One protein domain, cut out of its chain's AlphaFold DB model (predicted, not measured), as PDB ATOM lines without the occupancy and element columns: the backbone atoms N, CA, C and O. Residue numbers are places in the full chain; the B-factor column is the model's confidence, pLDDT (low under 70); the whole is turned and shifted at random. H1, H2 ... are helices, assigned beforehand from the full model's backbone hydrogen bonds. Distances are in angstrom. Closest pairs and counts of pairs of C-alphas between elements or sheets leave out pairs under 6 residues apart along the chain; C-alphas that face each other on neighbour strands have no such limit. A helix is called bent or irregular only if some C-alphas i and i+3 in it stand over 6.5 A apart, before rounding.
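This is residues 152 to 305 of the 335 residues of the protein "Hypothetical protein" of Lotharella globosa (UniProt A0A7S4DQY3). A long helical hairpin of H1 and H2 is joined by a second hairpin, H5 and H6, in a loose up-and-down bundle, each helix running against the one before it; H7 slants across H1. The small hairpin H3 and H4 hangs at one end, tied to the rest by links, and residues 152 to 162 of H1 stick out. The 154 printed residues hold seven named helices, H1 to H7, and no named strand: all helix. The whole is loose, with a radius of gyration of the C-alphas of 19.1 A, and elongated, spanning 55 by 28 by 28 A.

H1, residues 152 to 187, begins at C-alpha 152 (-20.977, 7.553, 10.201) and measures 52.0 A. H2, residues 192 to 217, measures 37.6 A. H3, residues 226 to 232, is irregular: C-alphas 229 and 232 are 7.1 A apart. H4 is residues 236 to 250; H5, residues 253 to 271, measures 26.0 A, with a kink of 30 degrees near residue 260. H6 is residues 277 to 287; H7, residues 289 to 302, ends at C-alpha 302 (-37.161, -10.154, -1.742).

H1 and H2 touch, closest at the C-alphas of Gly 178 and Gly 202, 4.3 A, opposite ways at a shallow tilt of 9 degrees. H2 touches H6 with residues 193 to 205 alone, closest at the C-alphas of Asp 194 and Ala 279, 4.3 A. H5 touches H6 with residues 258 to 265 alone, closest at the C-alphas of Ala 262 and Val 284, 7.0 A. H1 touches H7 with residues 170 to 178 alone, closest at the C-alphas of Thr 174 and Tyr 290, 5.3 A, at a steep tilt of 47 degrees. H3 and H4 touch, closest at the C-alphas of Leu 227 and Lys 242, 6.5 A; H4 and H5 meet only through their link. Every O i to N i+4 pair is within hydrogen-bond range in H1, H2, H6 and H7; in H4 10 of 11, in H5 12 of 15, in H3 1 of 3, beside 1 of 4 O i to N i+3 pairs.

The C-alphas farthest apart, of Ala 152 and Thr 274, are 58.4 A apart. The printed part has no cut, and no link is long. Confidence is under 70 at residues 224, 226 to 233, 250 to 253 and 305.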
ATOM      1  N   ALA A 152     -19.549   7.281  10.347       75.94
ATOM      2  CA  ALA A 152     -20.977   7.553  10.201       75.94
ATOM      3  C   ALA A 152     -21.268   8.488   9.016       75.94
ATOM      4  O   ALA A 152     -22.243   8.298   8.281       75.94
ATOM      5  N   ARG A 153     -20.400   9.484   8.777       76.75
ATOM      6  CA  ARG A 153     -20.502  10.367   7.609       76.75
ATOM      7  C   ARG A 153     -20.270   9.602   6.305       76.75
ATOM      8  O   ARG A 153     -21.058   9.782   5.375       76.75
ATOM      9  N   LYS A 154     -19.236   8.755   6.225       80.44
ATOM     10  CA  LYS A 154     -18.951   7.933   5.031       80.44
ATOM     11  C   LYS A 154     -20.112   6.997   4.707       80.44
ATOM     12  O   LYS A 154     -20.533   6.932   3.555       80.44
ATOM     13  N   GLU A 155     -20.676   6.343   5.716       80.38
ATOM     14  CA  GLU A 155     -21.805   5.429   5.527       80.38
ATOM     15  C   GLU A 155     -23.069   6.168   5.072       80.38
ATOM     16  O   GLU A 155     -23.774   5.724   4.165       80.38
ATOM     17  N   LYS A 156     -23.316   7.366   5.619       78.31
ATOM     18  CA  LYS A 156     -24.413   8.230   5.171       78.31
ATOM     19  C   LYS A 156     -24.260   8.654   3.707       78.31
ATOM     20  O   LYS A 156     -25.253   8.659   2.983       78.31
ATOM     21  N   ILE A 157     -23.049   9.010   3.273       81.50
ATOM     22  CA  ILE A 157     -22.777   9.389   1.876       81.50
ATOM     23  C   ILE A 157     -23.062   8.206   0.945       81.50
ATOM     24  O   ILE A 157     -23.844   8.358   0.009       81.50
ATOM     25  N   LYS A 158     -22.540   7.015   1.264       81.94
ATOM     26  CA  LYS A 158     -22.812   5.785   0.497       81.94
ATOM     27  C   LYS A 158     -24.309   5.468   0.422       81.94
ATOM     28  O   LYS A 158     -24.824   5.128  -0.640       81.94
ATOM     29  N   GLY A 159     -25.028   5.623   1.536       81.38
ATOM     30  CA  GLY A 159     -26.478   5.421   1.578       81.38
ATOM     31  C   GLY A 159     -27.249   6.396   0.680       81.38
ATOM     32  O   GLY A 159     -28.200   5.997   0.007       81.38
ATOM     33  N   LEU A 160     -26.825   7.663   0.626       83.94
ATOM     34  CA  LEU A 160     -27.421   8.677  -0.252       83.94
ATOM     35  C   LEU A 160     -27.123   8.411  -1.732       83.94
ATOM     36  O   LEU A 160     -28.014   8.580  -2.568       83.94
ATOM     37  N   GLU A 161     -25.908   7.969  -2.060       87.81
ATOM     38  CA  GLU A 161     -25.533   7.571  -3.420       87.81
ATOM     39  C   GLU A 161     -26.409   6.413  -3.903       87.81
ATOM     40  O   GLU A 161     -27.094   6.556  -4.922       87.81
ATOM     41  N   TYR A 162     -26.504   5.340  -3.111       86.06
ATOM     42  CA  TYR A 162     -27.349   4.181  -3.406       86.06
ATOM     43  C   TYR A 162     -28.824   4.566  -3.589       86.06
ATOM     44  O   TYR A 162     -29.486   4.142  -4.540       86.06
ATOM     45  N   TYR A 163     -29.345   5.432  -2.715       87.69
ATOM     46  CA  TYR A 163     -30.705   5.954  -2.844       87.69
ATOM     47  C   TYR A 163     -30.905   6.729  -4.156       87.69
ATOM     48  O   TYR A 163     -31.912   6.544  -4.847       87.69
ATOM     49  N   SER A 164     -29.942   7.574  -4.536       91.56
ATOM     50  CA  SER A 164     -30.023   8.372  -5.763       91.56
ATOM     51  C   SER A 164     -30.025   7.507  -7.028       91.56
ATOM     52  O   SER A 164     -30.742   7.808  -7.990       91.56
ATOM     53  N   GLU A 165     -29.271   6.407  -7.024       91.44
ATOM     54  CA  GLU A 165     -29.238   5.433  -8.113       91.44
ATOM     55  C   GLU A 165     -30.556   4.673  -8.218       91.44
ATOM     56  O   GLU A 165     -31.137   4.588  -9.307       91.44
ATOM     57  N   LEU A 166     -31.080   4.197  -7.084       89.31
ATOM     58  CA  LEU A 166     -32.362   3.502  -7.028       89.31
ATOM     59  C   LEU A 166     -33.496   4.394  -7.545       89.31
ATOM     60  O   LEU A 166     -34.288   3.974  -8.390       89.31
ATOM     61  N   LYS A 167     -33.523   5.663  -7.127       92.69
ATOM     62  CA  LYS A 167     -34.482   6.663  -7.613       92.69
ATOM     63  C   LYS A 167     -34.414   6.845  -9.129       92.69
ATOM     64  O   LYS A 167     -35.448   6.813  -9.800       92.69
ATOM     65  N   LYS A 168     -33.210   7.006  -9.693       93.81
ATOM     66  CA  LYS A 168     -33.013   7.125 -11.150       93.81
ATOM     67  C   LYS A 168     -33.511   5.878 -11.880       93.81
ATOM     68  O   LYS A 168     -34.159   6.009 -12.919       93.81
ATOM     69  N   LYS A 169     -33.234   4.688 -11.342       92.81
ATOM     70  CA  LYS A 169     -33.683   3.411 -11.910       92.81
ATOM     71  C   LYS A 169     -35.210   3.316 -11.928       92.81
ATOM     72  O   LYS A 169     -35.782   3.088 -12.985       92.81
ATOM     73  N   MET A 170     -35.874   3.615 -10.812       90.94
ATOM     74  CA  MET A 170     -37.339   3.569 -10.720       90.94
ATOM     75  C   MET A 170     -38.036   4.541 -11.677       90.94
ATOM     76  O   MET A 170     -39.040   4.183 -12.294       90.94
ATOM     77  N   LEU A 171     -37.506   5.757 -11.833       93.69
ATOM     78  CA  LEU A 171     -38.046   6.731 -12.786       93.69
ATOM     79  C   LEU A 171     -37.885   6.255 -14.236       93.69
ATOM     80  O   LEU A 171     -38.823   6.384 -15.023       93.69
ATOM     81  N   LYS A 172     -36.730   5.672 -14.582       94.00
ATOM     82  CA  LYS A 172     -36.492   5.087 -15.911       94.00
ATOM     83  C   LYS A 172     -37.423   3.910 -16.185       94.00
ATOM     84  O   LYS A 172     -38.036   3.876 -17.246       94.00
ATOM     85  N   ASP A 173     -37.571   2.995 -15.230       91.38
ATOM     86  CA  ASP A 173     -38.434   1.817 -15.370       91.38
ATOM     87  C   ASP A 173     -39.910   2.216 -15.519       91.38
ATOM     88  O   ASP A 173     -40.625   1.634 -16.331       91.38
ATOM     89  N   THR A 174     -40.355   3.254 -14.798       92.56
ATOM     90  CA  THR A 174     -41.725   3.792 -14.901       92.56
ATOM     91  C   THR A 174     -41.973   4.474 -16.249       92.56
ATOM     92  O   THR A 174     -43.023   4.286 -16.860       92.56
ATOM     93  N   ALA A 175     -41.007   5.253 -16.746       92.44
ATOM     94  CA  ALA A 175     -41.108   5.863 -18.070       92.44
ATOM     95  C   ALA A 175     -41.138   4.791 -19.171       92.44
ATOM     96  O   ALA A 175     -41.965   4.845 -20.082       92.44
ATOM     97  N   LEU A 176     -40.272   3.781 -19.056       92.88
ATOM     98  CA  LEU A 176     -40.176   2.689 -20.015       92.88
ATOM     99  C   LEU A 176     -41.444   1.824 -20.007       92.88
ATOM    100  O   LEU A 176     -41.936   1.484 -21.080       92.88
ATOM    101  N   SER A 177     -42.019   1.516 -18.839       89.94
ATOM    102  CA  SER A 177     -43.279   0.766 -18.758       89.94
ATOM    103  C   SER A 177     -44.449   1.539 -19.375       89.94
ATOM    104  O   SER A 177     -45.223   0.951 -20.129       89.94
ATOM    105  N   GLY A 178     -44.535   2.855 -19.157       89.56
ATOM    106  CA  GLY A 178     -45.535   3.711 -19.806       89.56
ATOM    107  C   GLY A 178     -45.416   3.716 -21.336       89.56
ATOM    108  O   GLY A 178     -46.415   3.532 -22.033       89.56
ATOM    109  N   VAL A 179     -44.193   3.853 -21.864       92.25
ATOM    110  CA  VAL A 179     -43.933   3.806 -23.316       92.25
ATOM    111  C   VAL A 179     -44.278   2.437 -23.895       92.25
ATOM    112  O   VAL A 179     -44.938   2.366 -24.928       92.25
ATOM    113  N   LEU A 180     -43.890   1.345 -23.230       93.12
ATOM    114  CA  LEU A 180     -44.208  -0.007 -23.689       93.12
ATOM    115  C   LEU A 180     -45.715  -0.258 -23.757       93.12
ATOM    116  O   LEU A 180     -46.179  -0.864 -24.719       93.12
ATOM    117  N   ILE A 181     -46.481   0.227 -22.776       91.56
ATOM    118  CA  ILE A 181     -47.945   0.116 -22.783       91.56
ATOM    119  C   ILE A 181     -48.534   0.882 -23.976       91.56
ATOM    120  O   ILE A 181     -49.379   0.342 -24.689       91.56
ATOM    121  N   ALA A 182     -48.064   2.102 -24.246       92.69
ATOM    122  CA  ALA A 182     -48.530   2.884 -25.393       92.69
ATOM    123  C   ALA A 182     -48.180   2.218 -26.739       92.69
ATOM    124  O   ALA A 182     -49.045   2.085 -27.606       92.69
ATOM    125  N   VAL A 183     -46.941   1.733 -26.894       95.06
ATOM    126  CA  VAL A 183     -46.491   0.991 -28.087       95.06
ATOM    127  C   VAL A 183     -47.302  -0.291 -28.270       95.06
ATOM    128  O   VAL A 183     -47.680  -0.622 -29.391       95.06
ATOM    129  N   TYR A 184     -47.626  -0.989 -27.182       92.81
ATOM    130  CA  TYR A 184     -48.468  -2.180 -27.224       92.81
ATOM    131  C   TYR A 184     -49.871  -1.866 -27.760       92.81
ATOM    132  O   TYR A 184     -50.351  -2.563 -28.654       92.81
ATOM    133  N   PHE A 185     -50.527  -0.807 -27.279       93.56
ATOM    134  CA  PHE A 185     -51.837  -0.414 -27.812       93.56
ATOM    135  C   PHE A 185     -51.765   0.010 -29.284       93.56
ATOM    136  O   PHE A 185     -52.645  -0.363 -30.062       93.56
ATOM    137  N   ALA A 186     -50.695   0.698 -29.691       94.44
ATOM    138  CA  ALA A 186     -50.472   1.058 -31.090       94.44
ATOM    139  C   ALA A 186     -50.292  -0.181 -31.987       94.44
ATOM    140  O   ALA A 186     -50.893  -0.265 -33.058       94.44
ATOM    141  N   ALA A 187     -49.524  -1.177 -31.534       95.50
ATOM    142  CA  ALA A 187     -49.256  -2.403 -32.288       95.50
ATOM    143  C   ALA A 187     -50.494  -3.301 -32.459       95.50
ATOM    144  O   ALA A 187     -50.612  -4.000 -33.461       95.50
ATOM    145  N   ASN A 188     -51.440  -3.267 -31.514       94.12
ATOM    146  CA  ASN A 188     -52.682  -4.048 -31.592       94.12
ATOM    147  C   ASN A 188     -53.769  -3.402 -32.473       94.12
ATOM    148  O   ASN A 188     -54.911  -3.865 -32.469       94.12
ATOM    149  N   GLY A 189     -53.444  -2.329 -33.204       90.62
ATOM    150  CA  GLY A 189     -54.391  -1.641 -34.085       90.62
ATOM    151  C   GLY A 189     -55.561  -1.006 -33.333       90.62
ATOM    152  O   GLY A 189     -56.657  -0.883 -33.878       90.62
ATOM    153  N   VAL A 190     -55.358  -0.649 -32.062       92.44
ATOM    154  CA  VAL A 190     -56.378   0.031 -31.261       92.44
ATOM    155  C   VAL A 190     -56.522   1.474 -31.755       92.44
ATOM    156  O   VAL A 190     -55.586   2.045 -32.315       92.44
ATOM    157  N   ALA A 191     -57.710   2.063 -31.591       93.69
ATOM    158  CA  ALA A 191     -57.982   3.430 -32.018       93.69
ATOM    159  C   ALA A 191     -56.927   4.411 -31.477       93.69
ATOM    160  O   ALA A 191     -56.504   4.309 -30.326       93.69
ATOM    161  N   PHE A 192     -56.548   5.403 -32.291       92.81
ATOM    162  CA  PHE A 192     -55.536   6.409 -31.939       92.81
ATOM    163  C   PHE A 192     -55.810   7.092 -30.586       92.81
ATOM    164  O   PHE A 192     -54.881   7.359 -29.827       92.81
ATOM    165  N   MET A 193     -57.088   7.302 -30.252       91.62
ATOM    166  CA  MET A 193     -57.500   7.858 -28.963       91.62
ATOM    167  C   MET A 193     -57.048   7.003 -27.773       91.62
ATOM    168  O   MET A 193     -56.544   7.561 -26.807       91.62
ATOM    169  N   ASP A 194     -57.147   5.673 -27.850       92.94
ATOM    170  CA  ASP A 194     -56.746   4.773 -26.758       92.94
ATOM    171  C   ASP A 194     -55.221   4.789 -26.547       92.94
ATOM    172  O   ASP A 194     -54.746   4.672 -25.415       92.94
ATOM    173  N   VAL A 195     -54.451   4.953 -27.632       94.81
ATOM    174  CA  VAL A 195     -52.985   5.099 -27.596       94.81
ATOM    175  C   VAL A 195     -52.601   6.429 -26.952       94.81
ATOM    176  O   VAL A 195     -51.724   6.471 -26.086       94.81
ATOM    177  N   PHE A 196     -53.277   7.513 -27.340       93.56
ATOM    178  CA  PHE A 196     -53.049   8.836 -26.773       93.56
ATOM    179  C   PHE A 196     -53.394   8.879 -25.279       93.56
ATOM    180  O   PHE A 196     -52.599   9.375 -24.477       93.56
ATOM    181  N   THR A 197     -54.531   8.308 -24.873       93.62
ATOM    182  CA  THR A 197     -54.913   8.256 -23.456       93.62
ATOM    183  C   THR A 197     -54.006   7.339 -22.639       93.62
ATOM    184  O   THR A 197     -53.691   7.676 -21.497       93.62
ATOM    185  N   ALA A 198     -53.505   6.238 -23.213       94.56
ATOM    186  CA  ALA A 198     -52.472   5.418 -22.580       94.56
ATOM    187  C   ALA A 198     -51.169   6.210 -22.369       94.56
ATOM    188  O   ALA A 198     -50.606   6.191 -21.276       94.56
ATOM    189  N   ALA A 199     -50.707   6.959 -23.377       94.50
ATOM    190  CA  ALA A 199     -49.522   7.807 -23.249       94.50
ATOM    191  C   ALA A 199     -49.710   8.894 -22.175       94.50
ATOM    192  O   ALA A 199     -48.841   9.072 -21.320       94.50
ATOM    193  N   ALA A 200     -50.868   9.562 -22.155       94.00
ATOM    194  CA  ALA A 200     -51.211  10.547 -21.131       94.00
ATOM    195  C   ALA A 200     -51.239   9.931 -19.720       94.00
ATOM    196  O   ALA A 200     -50.678  10.504 -18.783       94.00
ATOM    197  N   GLY A 201     -51.817   8.734 -19.572       93.75
ATOM    198  CA  GLY A 201     -51.792   7.970 -18.323       93.75
ATOM    199  C   GLY A 201     -50.368   7.623 -17.874       93.75
ATOM    200  O   GLY A 201     -50.035   7.784 -16.700       93.75
ATOM    201  N   GLY A 202     -49.496   7.234 -18.807       94.25
ATOM    202  CA  GLY A 202     -48.077   6.976 -18.545       94.25
ATOM    203  C   GLY A 202     -47.304   8.220 -18.089       94.25
ATOM    204  O   GLY A 202     -46.528   8.152 -17.136       94.25
ATOM    205  N   VAL A 203     -47.557   9.382 -18.700       94.81
ATOM    206  CA  VAL A 203     -46.966  10.660 -18.259       94.81
ATOM    207  C   VAL A 203     -47.463  11.039 -16.862       94.81
ATOM    208  O   VAL A 203     -46.663  11.415 -16.006       94.81
ATOM    209  N   ALA A 204     -48.763  10.888 -16.592       93.81
ATOM    210  CA  ALA A 204     -49.329  11.139 -15.268       93.81
ATOM    211  C   ALA A 204     -48.722  10.213 -14.197       93.81
ATOM    212  O   ALA A 204     -48.396  10.670 -13.103       93.81
ATOM    213  N   SER A 205     -48.504   8.938 -14.530       93.88
ATOM    214  CA  SER A 205     -47.803   7.958 -13.689       93.88
ATOM    215  C   SER A 205     -46.371   8.403 -13.362       93.88
ATOM    216  O   SER A 205     -45.957   8.392 -12.200       93.88
ATOM    217  N   TYR A 206     -45.630   8.884 -14.364       94.06
ATOM    218  CA  TYR A 206     -44.274   9.403 -14.181       94.06
ATOM    219  C   TYR A 206     -44.232  10.648 -13.281       94.06
ATOM    220  O   TYR A 206     -43.440  10.704 -12.337       94.06
ATOM    221  N   LEU A 207     -45.112  11.628 -13.524       93.19
ATOM    222  CA  LEU A 207     -45.218  12.836 -12.698       93.19
ATOM    223  C   LEU A 207     -45.600  12.504 -11.254       93.19
ATOM    224  O   LEU A 207     -45.029  13.064 -10.316       93.19
ATOM    225  N   TYR A 208     -46.521  11.560 -11.068       91.69
ATOM    226  CA  TYR A 208     -46.889  11.063  -9.748       91.69
ATOM    227  C   TYR A 208     -45.689  10.435  -9.031       91.69
ATOM    228  O   TYR A 208     -45.432  10.744  -7.866       91.69
ATOM    229  N   MET A 209     -44.892   9.628  -9.734       91.25
ATOM    230  CA  MET A 209     -43.678   9.041  -9.172       91.25
ATOM    231  C   MET A 209     -42.624  10.102  -8.812       91.25
ATOM    232  O   MET A 209     -41.997  10.010  -7.757       91.25
ATOM    233  N   MET A 210     -42.461  11.155  -9.622       92.56
ATOM    234  CA  MET A 210     -41.596  12.290  -9.265       92.56
ATOM    235  C   MET A 210     -42.082  13.013  -8.004       92.56
ATOM    236  O   MET A 210     -41.266  13.346  -7.143       92.56
ATOM    237  N   ALA A 211     -43.392  13.231  -7.870       90.69
ATOM    238  CA  ALA A 211     -43.974  13.842  -6.677       90.69
ATOM    239  C   ALA A 211     -43.738  12.975  -5.427       90.69
ATOM    240  O   ALA A 211     -43.314  13.493  -4.395       90.69
ATOM    241  N   LEU A 212     -43.911  11.653  -5.539       87.81
ATOM    242  CA  LEU A 212     -43.605  10.710  -4.459       87.81
ATOM    243  C   LEU A 212     -42.136  10.766  -4.035       87.81
ATOM    244  O   LEU A 212     -41.841  10.742  -2.842       87.81
ATOM    245  N   MET A 213     -41.214  10.849  -4.993       90.12
ATOM    246  CA  MET A 213     -39.787  10.941  -4.685       90.12
ATOM    247  C   MET A 213     -39.432  12.269  -4.018       90.12
ATOM    248  O   MET A 213     -38.646  12.279  -3.078       90.12
ATOM    249  N   ARG A 214     -40.062  13.373  -4.437       90.44
ATOM    250  CA  ARG A 214     -39.883  14.683  -3.799       90.44
ATOM    251  C   ARG A 214     -40.320  14.675  -2.334       90.44
ATOM    252  O   ARG A 214     -39.666  15.298  -1.505       90.44
ATOM    253  N   ASP A 215     -41.398  13.967  -2.002       86.75
ATOM    254  CA  ASP A 215     -41.812  13.799  -0.606       86.75
ATOM    255  C   ASP A 215     -40.746  13.078   0.223       86.75
ATOM    256  O   ASP A 215     -40.562  13.416   1.389       86.75
ATOM    257  N   ILE A 216     -40.066  12.086  -0.362       85.06
ATOM    258  CA  ILE A 216     -39.005  11.327   0.313       85.06
ATOM    259  C   ILE A 216     -37.754  12.193   0.474       85.06
ATOM    260  O   ILE A 216     -37.179  12.218   1.558       85.06
ATOM    261  N   ASP A 217     -37.378  12.961  -0.553       89.50
ATOM    262  CA  ASP A 217     -36.240  13.889  -0.489       89.50
ATOM    263  C   ASP A 217     -36.422  14.967   0.597       89.50
ATOM    264  O   ASP A 217     -35.447  15.490   1.133       89.50
ATOM    265  N   ASN A 218     -37.672  15.315   0.921       87.25
ATOM    266  CA  ASN A 218     -37.995  16.307   1.946       87.25
ATOM    267  C   ASN A 218     -37.904  15.764   3.384       87.25
ATOM    268  O   ASN A 218     -37.992  16.566   4.319       87.25
ATOM    269  N   ILE A 219     -37.760  14.447   3.582       81.50
ATOM    270  CA  ILE A 219     -37.642  13.843   4.917       81.50
ATOM    271  C   ILE A 219     -36.292  14.243   5.514       81.50
ATOM    272  O   ILE A 219     -35.230  13.934   4.972       81.50
ATOM    273  N   LYS A 220     -36.323  14.936   6.653       82.00
ATOM    274  CA  LYS A 220     -35.106  15.355   7.357       82.00
ATOM    275  C   LYS A 220     -34.595  14.225   8.240       82.00
ATOM    276  O   LYS A 220     -35.365  13.424   8.751       82.00
ATOM    277  N   SER A 221     -33.295  14.225   8.530       73.81
ATOM    278  CA  SER A 221     -32.701  13.275   9.487       73.81
ATOM    279  C   SER A 221     -33.227  13.431  10.917       73.81
ATOM    280  O   SER A 221     -33.011  12.555  11.743       73.81
ATOM    281  N   THR A 222     -33.869  14.559  11.222       78.38
ATOM    282  CA  THR A 222     -34.521  14.821  12.510       78.38
ATOM    283  C   THR A 222     -35.945  14.281  12.578       78.38
ATOM    284  O   THR A 222     -36.539  14.305  13.654       78.38
ATOM    285  N   ASP A 223     -36.523  13.873  11.446       77.44
ATOM    286  CA  ASP A 223     -37.906  13.420  11.419       77.44
ATOM    287  C   ASP A 223     -37.985  11.996  11.983       77.44
ATOM    288  O   ASP A 223     -37.196  11.132  11.591       77.44
ATOM    289  N   PRO A 224     -38.930  11.723  12.898       68.31
ATOM    290  CA  PRO A 224     -39.077  10.400  13.473       68.31
ATOM    291  C   PRO A 224     -39.484   9.410  12.381       68.31
ATOM    292  O   PRO A 224     -40.518   9.557  11.721       68.31
ATOM    293  N   THR A 225     -38.660   8.385  12.198       70.50
ATOM    294  CA  THR A 225     -38.903   7.266  11.290       70.50
ATOM    295  C   THR A 225     -39.359   6.061  12.107       70.50
ATOM    296  O   THR A 225     -38.522   5.245  12.500       70.50
ATOM    297  N   PRO A 226     -40.674   5.887  12.338       65.50
ATOM    298  CA  PRO A 226     -41.183   4.861  13.251       65.50
ATOM    299  C   PRO A 226     -40.758   3.437  12.854       65.50
ATOM    300  O   PRO A 226     -40.643   2.555  13.699       65.50
ATOM    301  N   LEU A 227     -40.473   3.200  11.569       64.31
ATOM    302  CA  LEU A 227     -39.954   1.927  11.062       64.31
ATOM    303  C   LEU A 227     -38.545   1.579  11.573       64.31
ATOM    304  O   LEU A 227     -38.275   0.399  11.800       64.31
ATOM    305  N   LEU A 228     -37.670   2.573  11.764       67.19
ATOM    306  CA  LEU A 228     -36.316   2.372  12.293       67.19
ATOM    307  C   LEU A 228     -36.349   2.145  13.808       67.19
ATOM    308  O   LEU A 228     -35.699   1.220  14.296       67.19
ATOM    309  N   ASP A 229     -37.201   2.882  14.522       65.69
ATOM    310  CA  ASP A 229     -37.359   2.758  15.978       65.69
ATOM    311  C   ASP A 229     -37.922   1.385  16.392       65.69
ATOM    312  O   ASP A 229     -37.635   0.866  17.469       65.69
ATOM    313  N   LEU A 230     -38.687   0.733  15.507       63.59
ATOM    314  CA  LEU A 230     -39.280  -0.586  15.748       63.59
ATOM    315  C   LEU A 230     -38.353  -1.769  15.381       63.59
ATOM    316  O   LEU A 230     -38.792  -2.923  15.446       63.59
ATOM    317  N   LYS A 231     -37.102  -1.544  14.948       61.34
ATOM    318  CA  LYS A 231     -36.189  -2.626  14.514       61.34
ATOM    319  C   LYS A 231     -35.685  -3.503  15.672       61.34
ATOM    320  O   LYS A 231     -35.405  -4.676  15.448       61.34
ATOM    321  N   ASN A 232     -35.649  -2.980  16.896       64.81
ATOM    322  CA  ASN A 232     -34.952  -3.620  18.020       64.81
ATOM    323  C   ASN A 232     -35.809  -4.573  18.875       64.81
ATOM    324  O   ASN A 232     -35.300  -5.139  19.836       64.81
ATOM    325  N   GLU A 233     -37.086  -4.799  18.548       62.03
ATOM    326  CA  GLU A 233     -37.994  -5.538  19.438       62.03
ATOM    327  C   GLU A 233     -38.753  -6.662  18.714       62.03
ATOM    328  O   GLU A 233     -39.432  -6.434  17.713       62.03
ATOM    329  N   LYS A 234     -38.622  -7.897  19.221       70.56
ATOM    330  CA  LYS A 234     -39.041  -9.157  18.566       70.56
ATOM    331  C   LYS A 234     -40.518  -9.553  18.783       70.56
ATOM    332  O   LYS A 234     -40.856 -10.727  18.673       70.56
ATOM    333  N   SER A 235     -41.414  -8.617  19.104       80.44
ATOM    334  CA  SER A 235     -42.829  -8.946  19.366       80.44
ATOM    335  C   SER A 235     -43.664  -9.022  18.077       80.44
ATOM    336  O   SER A 235     -43.618  -8.113  17.247       80.44
ATOM    337  N   THR A 236     -44.490 -10.064  17.931       78.06
ATOM    338  CA  THR A 236     -45.441 -10.250  16.812       78.06
ATOM    339  C   THR A 236     -46.459  -9.111  16.701       78.06
ATOM    340  O   THR A 236     -46.826  -8.711  15.594       78.06
ATOM    341  N   SER A 237     -46.846  -8.514  17.833       77.06
ATOM    342  CA  SER A 237     -47.714  -7.328  17.895       77.06
ATOM    343  C   SER A 237     -47.130  -6.122  17.139       77.06
ATOM    344  O   SER A 237     -47.865  -5.350  16.519       77.06
ATOM    345  N   LYS A 238     -45.798  -5.996  17.095       70.06
ATOM    346  CA  LYS A 238     -45.111  -4.912  16.381       70.06
ATOM    347  C   LYS A 238     -45.047  -5.133  14.882       70.06
ATOM    348  O   LYS A 238     -44.943  -4.152  14.157       70.06
ATOM    349  N   THR A 239     -45.144  -6.366  14.390       74.56
ATOM    350  CA  THR A 239     -45.258  -6.614  12.945       74.56
ATOM    351  C   THR A 239     -46.560  -6.030  12.414       74.56
ATOM    352  O   THR A 239     -46.545  -5.292  11.432       74.56
ATOM    353  N   ILE A 240     -47.669  -6.268  13.120       79.69
ATOM    354  CA  ILE A 240     -48.972  -5.684  12.781       79.69
ATOM    355  C   ILE A 240     -48.896  -4.157  12.876       79.69
ATOM    356  O   ILE A 240     -49.311  -3.466  11.950       79.69
ATOM    357  N   LEU A 241     -48.284  -3.624  13.939       80.12
ATOM    358  CA  LEU A 241     -48.114  -2.180  14.101       80.12
ATOM    359  C   LEU A 241     -47.241  -1.558  12.996       80.12
ATOM    360  O   LEU A 241     -47.580  -0.498  12.485       80.12
ATOM    361  N   LYS A 242     -46.157  -2.220  12.567       76.81
ATOM    362  CA  LYS A 242     -45.311  -1.788  11.438       76.81
ATOM    363  C   LYS A 242     -46.100  -1.742  10.139       76.81
ATOM    364  O   LYS A 242     -45.970  -0.775   9.394       76.81
ATOM    365  N   VAL A 243     -46.919  -2.761   9.880       77.25
ATOM    366  CA  VAL A 243     -47.787  -2.802   8.699       77.25
ATOM    367  C   VAL A 243     -48.811  -1.675   8.767       77.25
ATOM    368  O   VAL A 243     -48.973  -0.956   7.791       77.25
ATOM    369  N   LEU A 244     -49.443  -1.454   9.919       82.50
ATOM    370  CA  LEU A 244     -50.486  -0.442  10.089       82.50
ATOM    371  C   LEU A 244     -49.923   0.988  10.030       82.50
ATOM    372  O   LEU A 244     -50.497   1.859   9.379       82.50
ATOM    373  N   ILE A 245     -48.753   1.232  10.623       81.44
ATOM    374  CA  ILE A 245     -48.028   2.505  10.504       81.44
ATOM    375  C   ILE A 245     -47.552   2.707   9.062       81.44
ATOM    376  O   ILE A 245     -47.773   3.765   8.481       81.44
ATOM    377  N   GLY A 246     -46.960   1.690   8.434       72.56
ATOM    378  CA  GLY A 246     -46.577   1.753   7.023       72.56
ATOM    379  C   GLY A 246     -47.774   2.070   6.126       72.56
ATOM    380  O   GLY A 246     -47.688   2.934   5.255       72.56
ATOM    381  N   TYR A 247     -48.918   1.444   6.404       75.12
ATOM    382  CA  TYR A 247     -50.163   1.656   5.682       75.12
ATOM    383  C   TYR A 247     -50.729   3.059   5.909       75.12
ATOM    384  O   TYR A 247     -51.113   3.702   4.945       75.12
ATOM    385  N   THR A 248     -50.714   3.596   7.132       79.69
ATOM    386  CA  THR A 248     -51.172   4.975   7.415       79.69
ATOM    387  C   THR A 248     -50.281   6.036   6.766       79.69
ATOM    388  O   THR A 248     -50.785   7.022   6.226       79.69
ATOM    389  N   TYR A 249     -48.963   5.822   6.728       73.06
ATOM    390  CA  TYR A 249     -48.045   6.689   5.983       73.06
ATOM    391  C   TYR A 249     -48.221   6.556   4.461       73.06
ATOM    392  O   TYR A 249     -48.058   7.550   3.747       73.06
ATOM    393  N   ALA A 250     -48.588   5.370   3.965       66.94
ATOM    394  CA  ALA A 250     -48.939   5.146   2.563       66.94
ATOM    395  C   ALA A 250     -50.317   5.738   2.192       66.94
ATOM    396  O   ALA A 250     -50.472   6.256   1.088       66.94
ATOM    397  N   LEU A 251     -51.272   5.739   3.134       66.38
ATOM    398  CA  LEU A 251     -52.639   6.287   3.061       66.38
ATOM    399  C   LEU A 251     -52.723   7.814   3.092       66.38
ATOM    400  O   LEU A 251     -53.817   8.374   3.037       66.38
ATOM    401  N   LYS A 252     -51.583   8.506   3.142       68.44
ATOM    402  CA  LYS A 252     -51.500   9.937   2.820       68.44
ATOM    403  C   LYS A 252     -52.246  10.235   1.496       68.44
ATOM    404  O   LYS A 252     -52.509   9.303   0.735       68.44
ATOM    405  N   PRO A 253     -52.553  11.507   1.158       68.50
ATOM    406  CA  PRO A 253     -53.320  11.923  -0.043       68.50
ATOM    407  C   PRO A 253     -52.897  11.319  -1.405       68.50
ATOM    408  O   PRO A 253     -53.566  11.505  -2.412       68.50
ATOM    409  N   ARG A 254     -51.823  10.540  -1.435       72.38
ATOM    410  CA  ARG A 254     -51.379   9.593  -2.460       72.38
ATOM    411  C   ARG A 254     -52.484   8.670  -2.989       72.38
ATOM    412  O   ARG A 254     -52.581   8.497  -4.198       72.38
ATOM    413  N   LEU A 255     -53.359   8.138  -2.128       70.75
ATOM    414  CA  LEU A 255     -54.493   7.301  -2.569       70.75
ATOM    415  C   LEU A 255     -55.580   8.097  -3.304       70.75
ATOM    416  O   LEU A 255     -56.315   7.534  -4.113       70.75
ATOM    417  N   LEU A 256     -55.642   9.414  -3.086       82.50
ATOM    418  CA  LEU A 256     -56.583  10.281  -3.788       82.50
ATOM    419  C   LEU A 256     -56.134  10.581  -5.216       82.50
ATOM    420  O   LEU A 256     -56.975  10.953  -6.019       82.50
ATOM    421  N   VAL A 257     -54.859  10.396  -5.571       84.06
ATOM    422  CA  VAL A 257     -54.376  10.689  -6.930       84.06
ATOM    423  C   VAL A 257     -55.055   9.819  -7.996       84.06
ATOM    424  O   VAL A 257     -55.669  10.403  -8.891       84.06
ATOM    425  N   PRO A 258     -55.055   8.471  -7.924       82.50
ATOM    426  CA  PRO A 258     -55.775   7.649  -8.902       82.50
ATOM    427  C   PRO A 258     -57.277   7.955  -8.929       82.50
ATOM    428  O   PRO A 258     -57.872   7.987 -10.003       82.50
ATOM    429  N   ILE A 259     -57.876   8.231  -7.767       86.38
ATOM    430  CA  ILE A 259     -59.297   8.583  -7.658       86.38
ATOM    431  C   ILE A 259     -59.566   9.927  -8.346       86.38
ATOM    432  O   ILE A 259     -60.506  10.039  -9.124       86.38
ATOM    433  N   SER A 260     -58.716  10.930  -8.123       86.94
ATOM    434  CA  SER A 260     -58.821  12.253  -8.743       86.94
ATOM    435  C   SER A 260     -58.596  12.204 -10.251       86.94
ATOM    436  O   SER A 260     -59.259  12.927 -10.983       86.94
ATOM    437  N   LEU A 261     -57.726  11.309 -10.729       85.19
ATOM    438  CA  LEU A 261     -57.492  11.097 -12.153       85.19
ATOM    439  C   LEU A 261     -58.695  10.413 -12.810       85.19
ATOM    440  O   LEU A 261     -59.149  10.853 -13.863       85.19
ATOM    441  N   ALA A 262     -59.264   9.392 -12.165       87.81
ATOM    442  CA  ALA A 262     -60.490   8.745 -12.625       87.81
ATOM    443  C   ALA A 262     -61.682   9.719 -12.638       87.81
ATOM    444  O   ALA A 262     -62.433   9.762 -13.611       87.81
ATOM    445  N   LEU A 263     -61.824  10.540 -11.593       90.62
ATOM    446  CA  LEU A 263     -62.878  11.547 -11.488       90.62
ATOM    447  C   LEU A 263     -62.678  12.678 -12.505       90.62
ATOM    448  O   LEU A 263     -63.633  13.080 -13.160       90.62
ATOM    449  N   GLY A 264     -61.440  13.130 -12.715       89.12
ATOM    450  CA  GLY A 264     -61.092  14.106 -13.746       89.12
ATOM    451  C   GLY A 264     -61.410  13.605 -15.156       89.12
ATOM    452  O   GLY A 264     -61.995  14.340 -15.943       89.12
ATOM    453  N   LEU A 265     -61.111  12.336 -15.457       88.44
ATOM    454  CA  LEU A 265     -61.494  11.700 -16.723       88.44
ATOM    455  C   LEU A 265     -63.016  11.574 -16.874       88.44
ATOM    456  O   LEU A 265     -63.532  11.738 -17.977       88.44
ATOM    457  N   ALA A 266     -63.740  11.295 -15.786       90.12
ATOM    458  CA  ALA A 266     -65.198  11.226 -15.803       90.12
ATOM    459  C   ALA A 266     -65.832  12.601 -16.077       90.12
ATOM    460  O   ALA A 266     -66.698  12.701 -16.941       90.12
ATOM    461  N   VAL A 267     -65.356  13.656 -15.406       92.62
ATOM    462  CA  VAL A 267     -65.841  15.034 -15.596       92.62
ATOM    463  C   VAL A 267     -65.476  15.568 -16.982       92.62
ATOM    464  O   VAL A 267     -66.331  16.125 -17.664       92.62
ATOM    465  N   ALA A 268     -64.242  15.350 -17.447       88.88
ATOM    466  CA  ALA A 268     -63.823  15.757 -18.790       88.88
ATOM    467  C   ALA A 268     -64.654  15.068 -19.883       88.88
ATOM    468  O   ALA A 268     -64.940  15.668 -20.922       88.88
ATOM    469  N   ASN A 269     -65.069  13.823 -19.634       89.94
ATOM    470  CA  ASN A 269     -65.943  13.112 -20.548       89.94
ATOM    471  C   ASN A 269     -67.361  13.695 -20.609       89.94
ATOM    472  O   ASN A 269     -67.981  13.674 -21.666       89.94
ATOM    473  N   ASP A 270     -67.885  14.143 -19.472       92.00
ATOM    474  CA  ASP A 270     -69.220  14.733 -19.389       92.00
ATOM    475  C   ASP A 270     -69.268  16.122 -20.046       92.00
ATOM    476  O   ASP A 270     -70.240  16.469 -20.708       92.00
ATOM    477  N   GLN A 271     -68.187  16.902 -19.918       92.44
ATOM    478  CA  GLN A 271     -68.178  18.303 -20.341       92.44
ATOM    479  C   GLN A 271     -67.627  18.563 -21.745       92.44
ATOM    480  O   GLN A 271     -68.098  19.492 -22.400       92.44
ATOM    481  N   TRP A 272     -66.598  17.832 -22.197       89.19
ATOM    482  CA  TRP A 272     -65.809  18.261 -23.364       89.19
ATOM    483  C   TRP A 272     -65.761  17.244 -24.498       89.19
ATOM    484  O   TRP A 272     -65.945  17.613 -25.655       89.19
ATOM    485  N   VAL A 273     -65.463  15.978 -24.197       87.94
ATOM    486  CA  VAL A 273     -65.169  14.969 -25.225       87.94
ATOM    487  C   VAL A 273     -65.737  13.623 -24.817       87.94
ATOM    488  O   VAL A 273     -65.404  13.114 -23.755       87.94
ATOM    489  N   THR A 274     -66.509  12.983 -25.694       90.88
ATOM    490  CA  THR A 274     -66.993  11.616 -25.470       90.88
ATOM    491  C   THR A 274     -65.841  10.617 -25.621       90.88
ATOM    492  O   THR A 274     -65.553  10.108 -26.703       90.88
ATOM    493  N   ILE A 275     -65.145  10.346 -24.521       88.56
ATOM    494  CA  ILE A 275     -64.055   9.379 -24.428       88.56
ATOM    495  C   ILE A 275     -64.672   7.976 -24.293       88.56
ATOM    496  O   ILE A 275     -65.387   7.723 -23.310       88.56
ATOM    497  N   PRO A 276     -64.397   7.040 -25.225       91.25
ATOM    498  CA  PRO A 276     -64.920   5.681 -25.146       91.25
ATOM    499  C   PRO A 276     -64.431   4.979 -23.875       91.25
ATOM    500  O   PRO A 276     -63.367   5.285 -23.336       91.25
ATOM    501  N   LEU A 277     -65.202   4.006 -23.384       90.81
ATOM    502  CA  LEU A 277     -64.861   3.288 -22.151       90.81
ATOM    503  C   LEU A 277     -63.488   2.591 -22.245       90.81
ATOM    504  O   LEU A 277     -62.774   2.521 -21.244       90.81
ATOM    505  N   SER A 278     -63.092   2.145 -23.445       92.19
ATOM    506  CA  SER A 278     -61.760   1.583 -23.710       92.19
ATOM    507  C   SER A 278     -60.650   2.590 -23.407       92.19
ATOM    508  O   SER A 278     -59.788   2.284 -22.589       92.19
ATOM    509  N   ALA A 279     -60.727   3.807 -23.954       90.69
ATOM    510  CA  ALA A 279     -59.766   4.891 -23.729       90.69
ATOM    511  C   ALA A 279     -59.625   5.275 -22.249       90.69
ATOM    512  O   ALA A 279     -58.527   5.602 -21.791       90.69
ATOM    513  N   ARG A 280     -60.722   5.234 -21.479       91.25
ATOM    514  CA  ARG A 280     -60.676   5.488 -20.027       91.25
ATOM    515  C   ARG A 280     -59.941   4.366 -19.303       91.25
ATOM    516  O   ARG A 280     -59.097   4.630 -18.449       91.25
ATOM    517  N   GLY A 281     -60.234   3.120 -19.673       91.00
ATOM    518  CA  GLY A 281     -59.553   1.940 -19.146       91.00
ATOM    519  C   GLY A 281     -58.059   1.938 -19.464       91.00
ATOM    520  O   GLY A 281     -57.254   1.647 -18.580       91.00
ATOM    521  N   THR A 282     -57.666   2.326 -20.683       92.69
ATOM    522  CA  THR A 282     -56.249   2.422 -21.066       92.69
ATOM    523  C   THR A 282     -55.529   3.542 -20.320       92.69
ATOM    524  O   THR A 282     -54.404   3.325 -19.874       92.69
ATOM    525  N   ALA A 283     -56.177   4.691 -20.095       92.38
ATOM    526  CA  ALA A 283     -55.615   5.782 -19.297       92.38
ATOM    527  C   ALA A 283     -55.316   5.345 -17.857       92.38
ATOM    528  O   ALA A 283     -54.207   5.540 -17.361       92.38
ATOM    529  N   VAL A 284     -56.293   4.717 -17.192       91.88
ATOM    530  CA  VAL A 284     -56.142   4.237 -15.810       91.88
ATOM    531  C   VAL A 284     -55.141   3.082 -15.741       91.88
ATOM    532  O   VAL A 284     -54.294   3.054 -14.851       91.88
ATOM    533  N   GLY A 285     -55.183   2.155 -16.700       90.88
ATOM    534  CA  GLY A 285     -54.233   1.047 -16.788       90.88
ATOM    535  C   GLY A 285     -52.792   1.525 -16.972       90.88
ATOM    536  O   GLY A 285     -51.897   1.066 -16.263       90.88
ATOM    537  N   ALA A 286     -52.569   2.500 -17.856       93.38
ATOM    538  CA  ALA A 286     -51.262   3.122 -18.039       93.38
ATOM    539  C   ALA A 286     -50.842   3.959 -16.822       93.38
ATOM    540  O   ALA A 286     -49.666   3.957 -16.456       93.38
ATOM    541  N   PHE A 287     -51.790   4.610 -16.138       93.31
ATOM    542  CA  PHE A 287     -51.507   5.289 -14.877       93.31
ATOM    543  C   PHE A 287     -51.014   4.311 -13.806       93.31
ATOM    544  O   PHE A 287     -50.089   4.625 -13.073       93.31
ATOM    545  N   LEU A 288     -51.563   3.099 -13.732       90.75
ATOM    546  CA  LEU A 288     -51.134   2.079 -12.766       90.75
ATOM    547  C   LEU A 288     -49.768   1.444 -13.085       90.75
ATOM    548  O   LEU A 288     -49.272   0.639 -12.296       90.75
ATOM    549  N   ALA A 289     -49.107   1.824 -14.181       89.31
ATOM    550  CA  ALA A 289     -47.814   1.267 -14.573       89.31
ATOM    551  C   ALA A 289     -46.690   1.502 -13.541       89.31
ATOM    552  O   ALA A 289     -45.774   0.678 -13.449       89.31
ATOM    553  N   TYR A 290     -46.756   2.566 -12.723       88.81
ATOM    554  CA  TYR A 290     -45.768   2.780 -11.652       88.81
ATOM    555  C   TYR A 290     -45.826   1.681 -10.580       88.81
ATOM    556  O   TYR A 290     -44.802   1.365  -9.974       88.81
ATOM    557  N   GLN A 291     -46.996   1.064 -10.358       89.31
ATOM    558  CA  GLN A 291     -47.136  -0.035  -9.398       89.31
ATOM    559  C   GLN A 291     -46.343  -1.253  -9.860       89.31
ATOM    560  O   GLN A 291     -45.663  -1.876  -9.057       89.31
ATOM    561  N   VAL A 292     -46.360  -1.560 -11.159       82.75
ATOM    562  CA  VAL A 292     -45.582  -2.678 -11.715       82.75
ATOM    563  C   VAL A 292     -44.081  -2.443 -11.520       82.75
ATOM    564  O   VAL A 292     -43.369  -3.360 -11.115       82.75
ATOM    565  N   ALA A 293     -43.607  -1.210 -11.727       83.44
ATOM    566  CA  ALA A 293     -42.210  -0.850 -11.478       83.44
ATOM    567  C   ALA A 293     -41.834  -0.985  -9.988       83.44
ATOM    568  O   ALA A 293     -40.784  -1.538  -9.663       83.44
ATOM    569  N   LEU A 294     -42.710  -0.541  -9.080       83.44
ATOM    570  CA  LEU A 294     -42.547  -0.714  -7.632       83.44
ATOM    571  C   LEU A 294     -42.497  -2.191  -7.233       83.44
ATOM    572  O   LEU A 294     -41.561  -2.608  -6.550       83.44
ATOM    573  N   PHE A 295     -43.473  -2.983  -7.678       84.69
ATOM    574  CA  PHE A 295     -43.537  -4.416  -7.398       84.69
ATOM    575  C   PHE A 295     -42.305  -5.143  -7.923       84.69
ATOM    576  O   PHE A 295     -41.771  -5.985  -7.211       84.69
ATOM    577  N   GLY A 296     -41.814  -4.783  -9.112       82.81
ATOM    578  CA  GLY A 296     -40.573  -5.322  -9.658       82.81
ATOM    579  C   GLY A 296     -39.394  -5.120  -8.706       82.81
ATOM    580  O   GLY A 296     -38.723  -6.085  -8.366       82.81
ATOM    581  N   GLN A 297     -39.192  -3.901  -8.203       82.94
ATOM    582  CA  GLN A 297     -38.082  -3.593  -7.289       82.94
ATOM    583  C   GLN A 297     -38.229  -4.278  -5.925       82.94
ATOM    584  O   GLN A 297     -37.258  -4.824  -5.406       82.94
ATOM    585  N   VAL A 298     -39.439  -4.290  -5.353       82.94
ATOM    586  CA  VAL A 298     -39.709  -4.995  -4.087       82.94
ATOM    587  C   VAL A 298     -39.461  -6.491  -4.253       82.94
ATOM    588  O   VAL A 298     -38.847  -7.113  -3.395       82.94
ATOM    589  N   PHE A 299     -39.887  -7.066  -5.373       85.69
ATOM    590  CA  PHE A 299     -39.690  -8.479  -5.657       85.69
ATOM    591  C   PHE A 299     -38.213  -8.819  -5.880       85.69
ATOM    592  O   PHE A 299     -37.728  -9.794  -5.313       85.69
ATOM    593  N   SER A 300     -37.471  -7.991  -6.622       81.44
ATOM    594  CA  SER A 300     -36.019  -8.140  -6.774       81.44
ATOM    595  C   SER A 300     -35.282  -8.037  -5.436       81.44
ATOM    596  O   SER A 300     -34.284  -8.719  -5.259       81.44
ATOM    597  N   ALA A 301     -35.775  -7.228  -4.492       78.44
ATOM    598  CA  ALA A 301     -35.210  -7.121  -3.145       78.44
ATOM    599  C   ALA A 301     -35.590  -8.296  -2.220       78.44
ATOM    600  O   ALA A 301     -34.882  -8.567  -1.253       78.44
ATOM    601  N   LEU A 302     -36.711  -8.974  -2.491       79.44
ATOM    602  CA  LEU A 302     -37.161 -10.154  -1.742       79.44
ATOM    603  C   LEU A 302     -36.485 -11.443  -2.204       79.44
ATOM    604  O   LEU A 302     -36.364 -12.376  -1.412       79.44
ATOM    605  N   ILE A 303     -36.070 -11.518  -3.470       84.75
ATOM    606  CA  ILE A 303     -35.258 -12.634  -3.946       84.75
ATOM    607  C   ILE A 303     -33.874 -12.468  -3.312       84.75
ATOM    608  O   ILE A 303     -33.199 -11.486  -3.626       84.75
ATOM    609  N   PRO A 304     -33.434 -13.385  -2.428       70.06
ATOM    610  CA  PRO A 304     -32.086 -13.321  -1.895       70.06
ATOM    611  C   PRO A 304     -31.131 -13.383  -3.081       70.06
ATOM    612  O   PRO A 304     -31.158 -14.348  -3.852       70.06
ATOM    613  N   GLU A 305     -30.327 -12.335  -3.268       69.94
ATOM    614  CA  GLU A 305     -29.207 -12.431  -4.192       69.94
ATOM    615  C   GLU A 305     -28.407 -13.653  -3.743       69.94
ATOM    616  O   GLU A 305     -28.000 -13.733  -2.578       69.94
TER     617      GLU A 305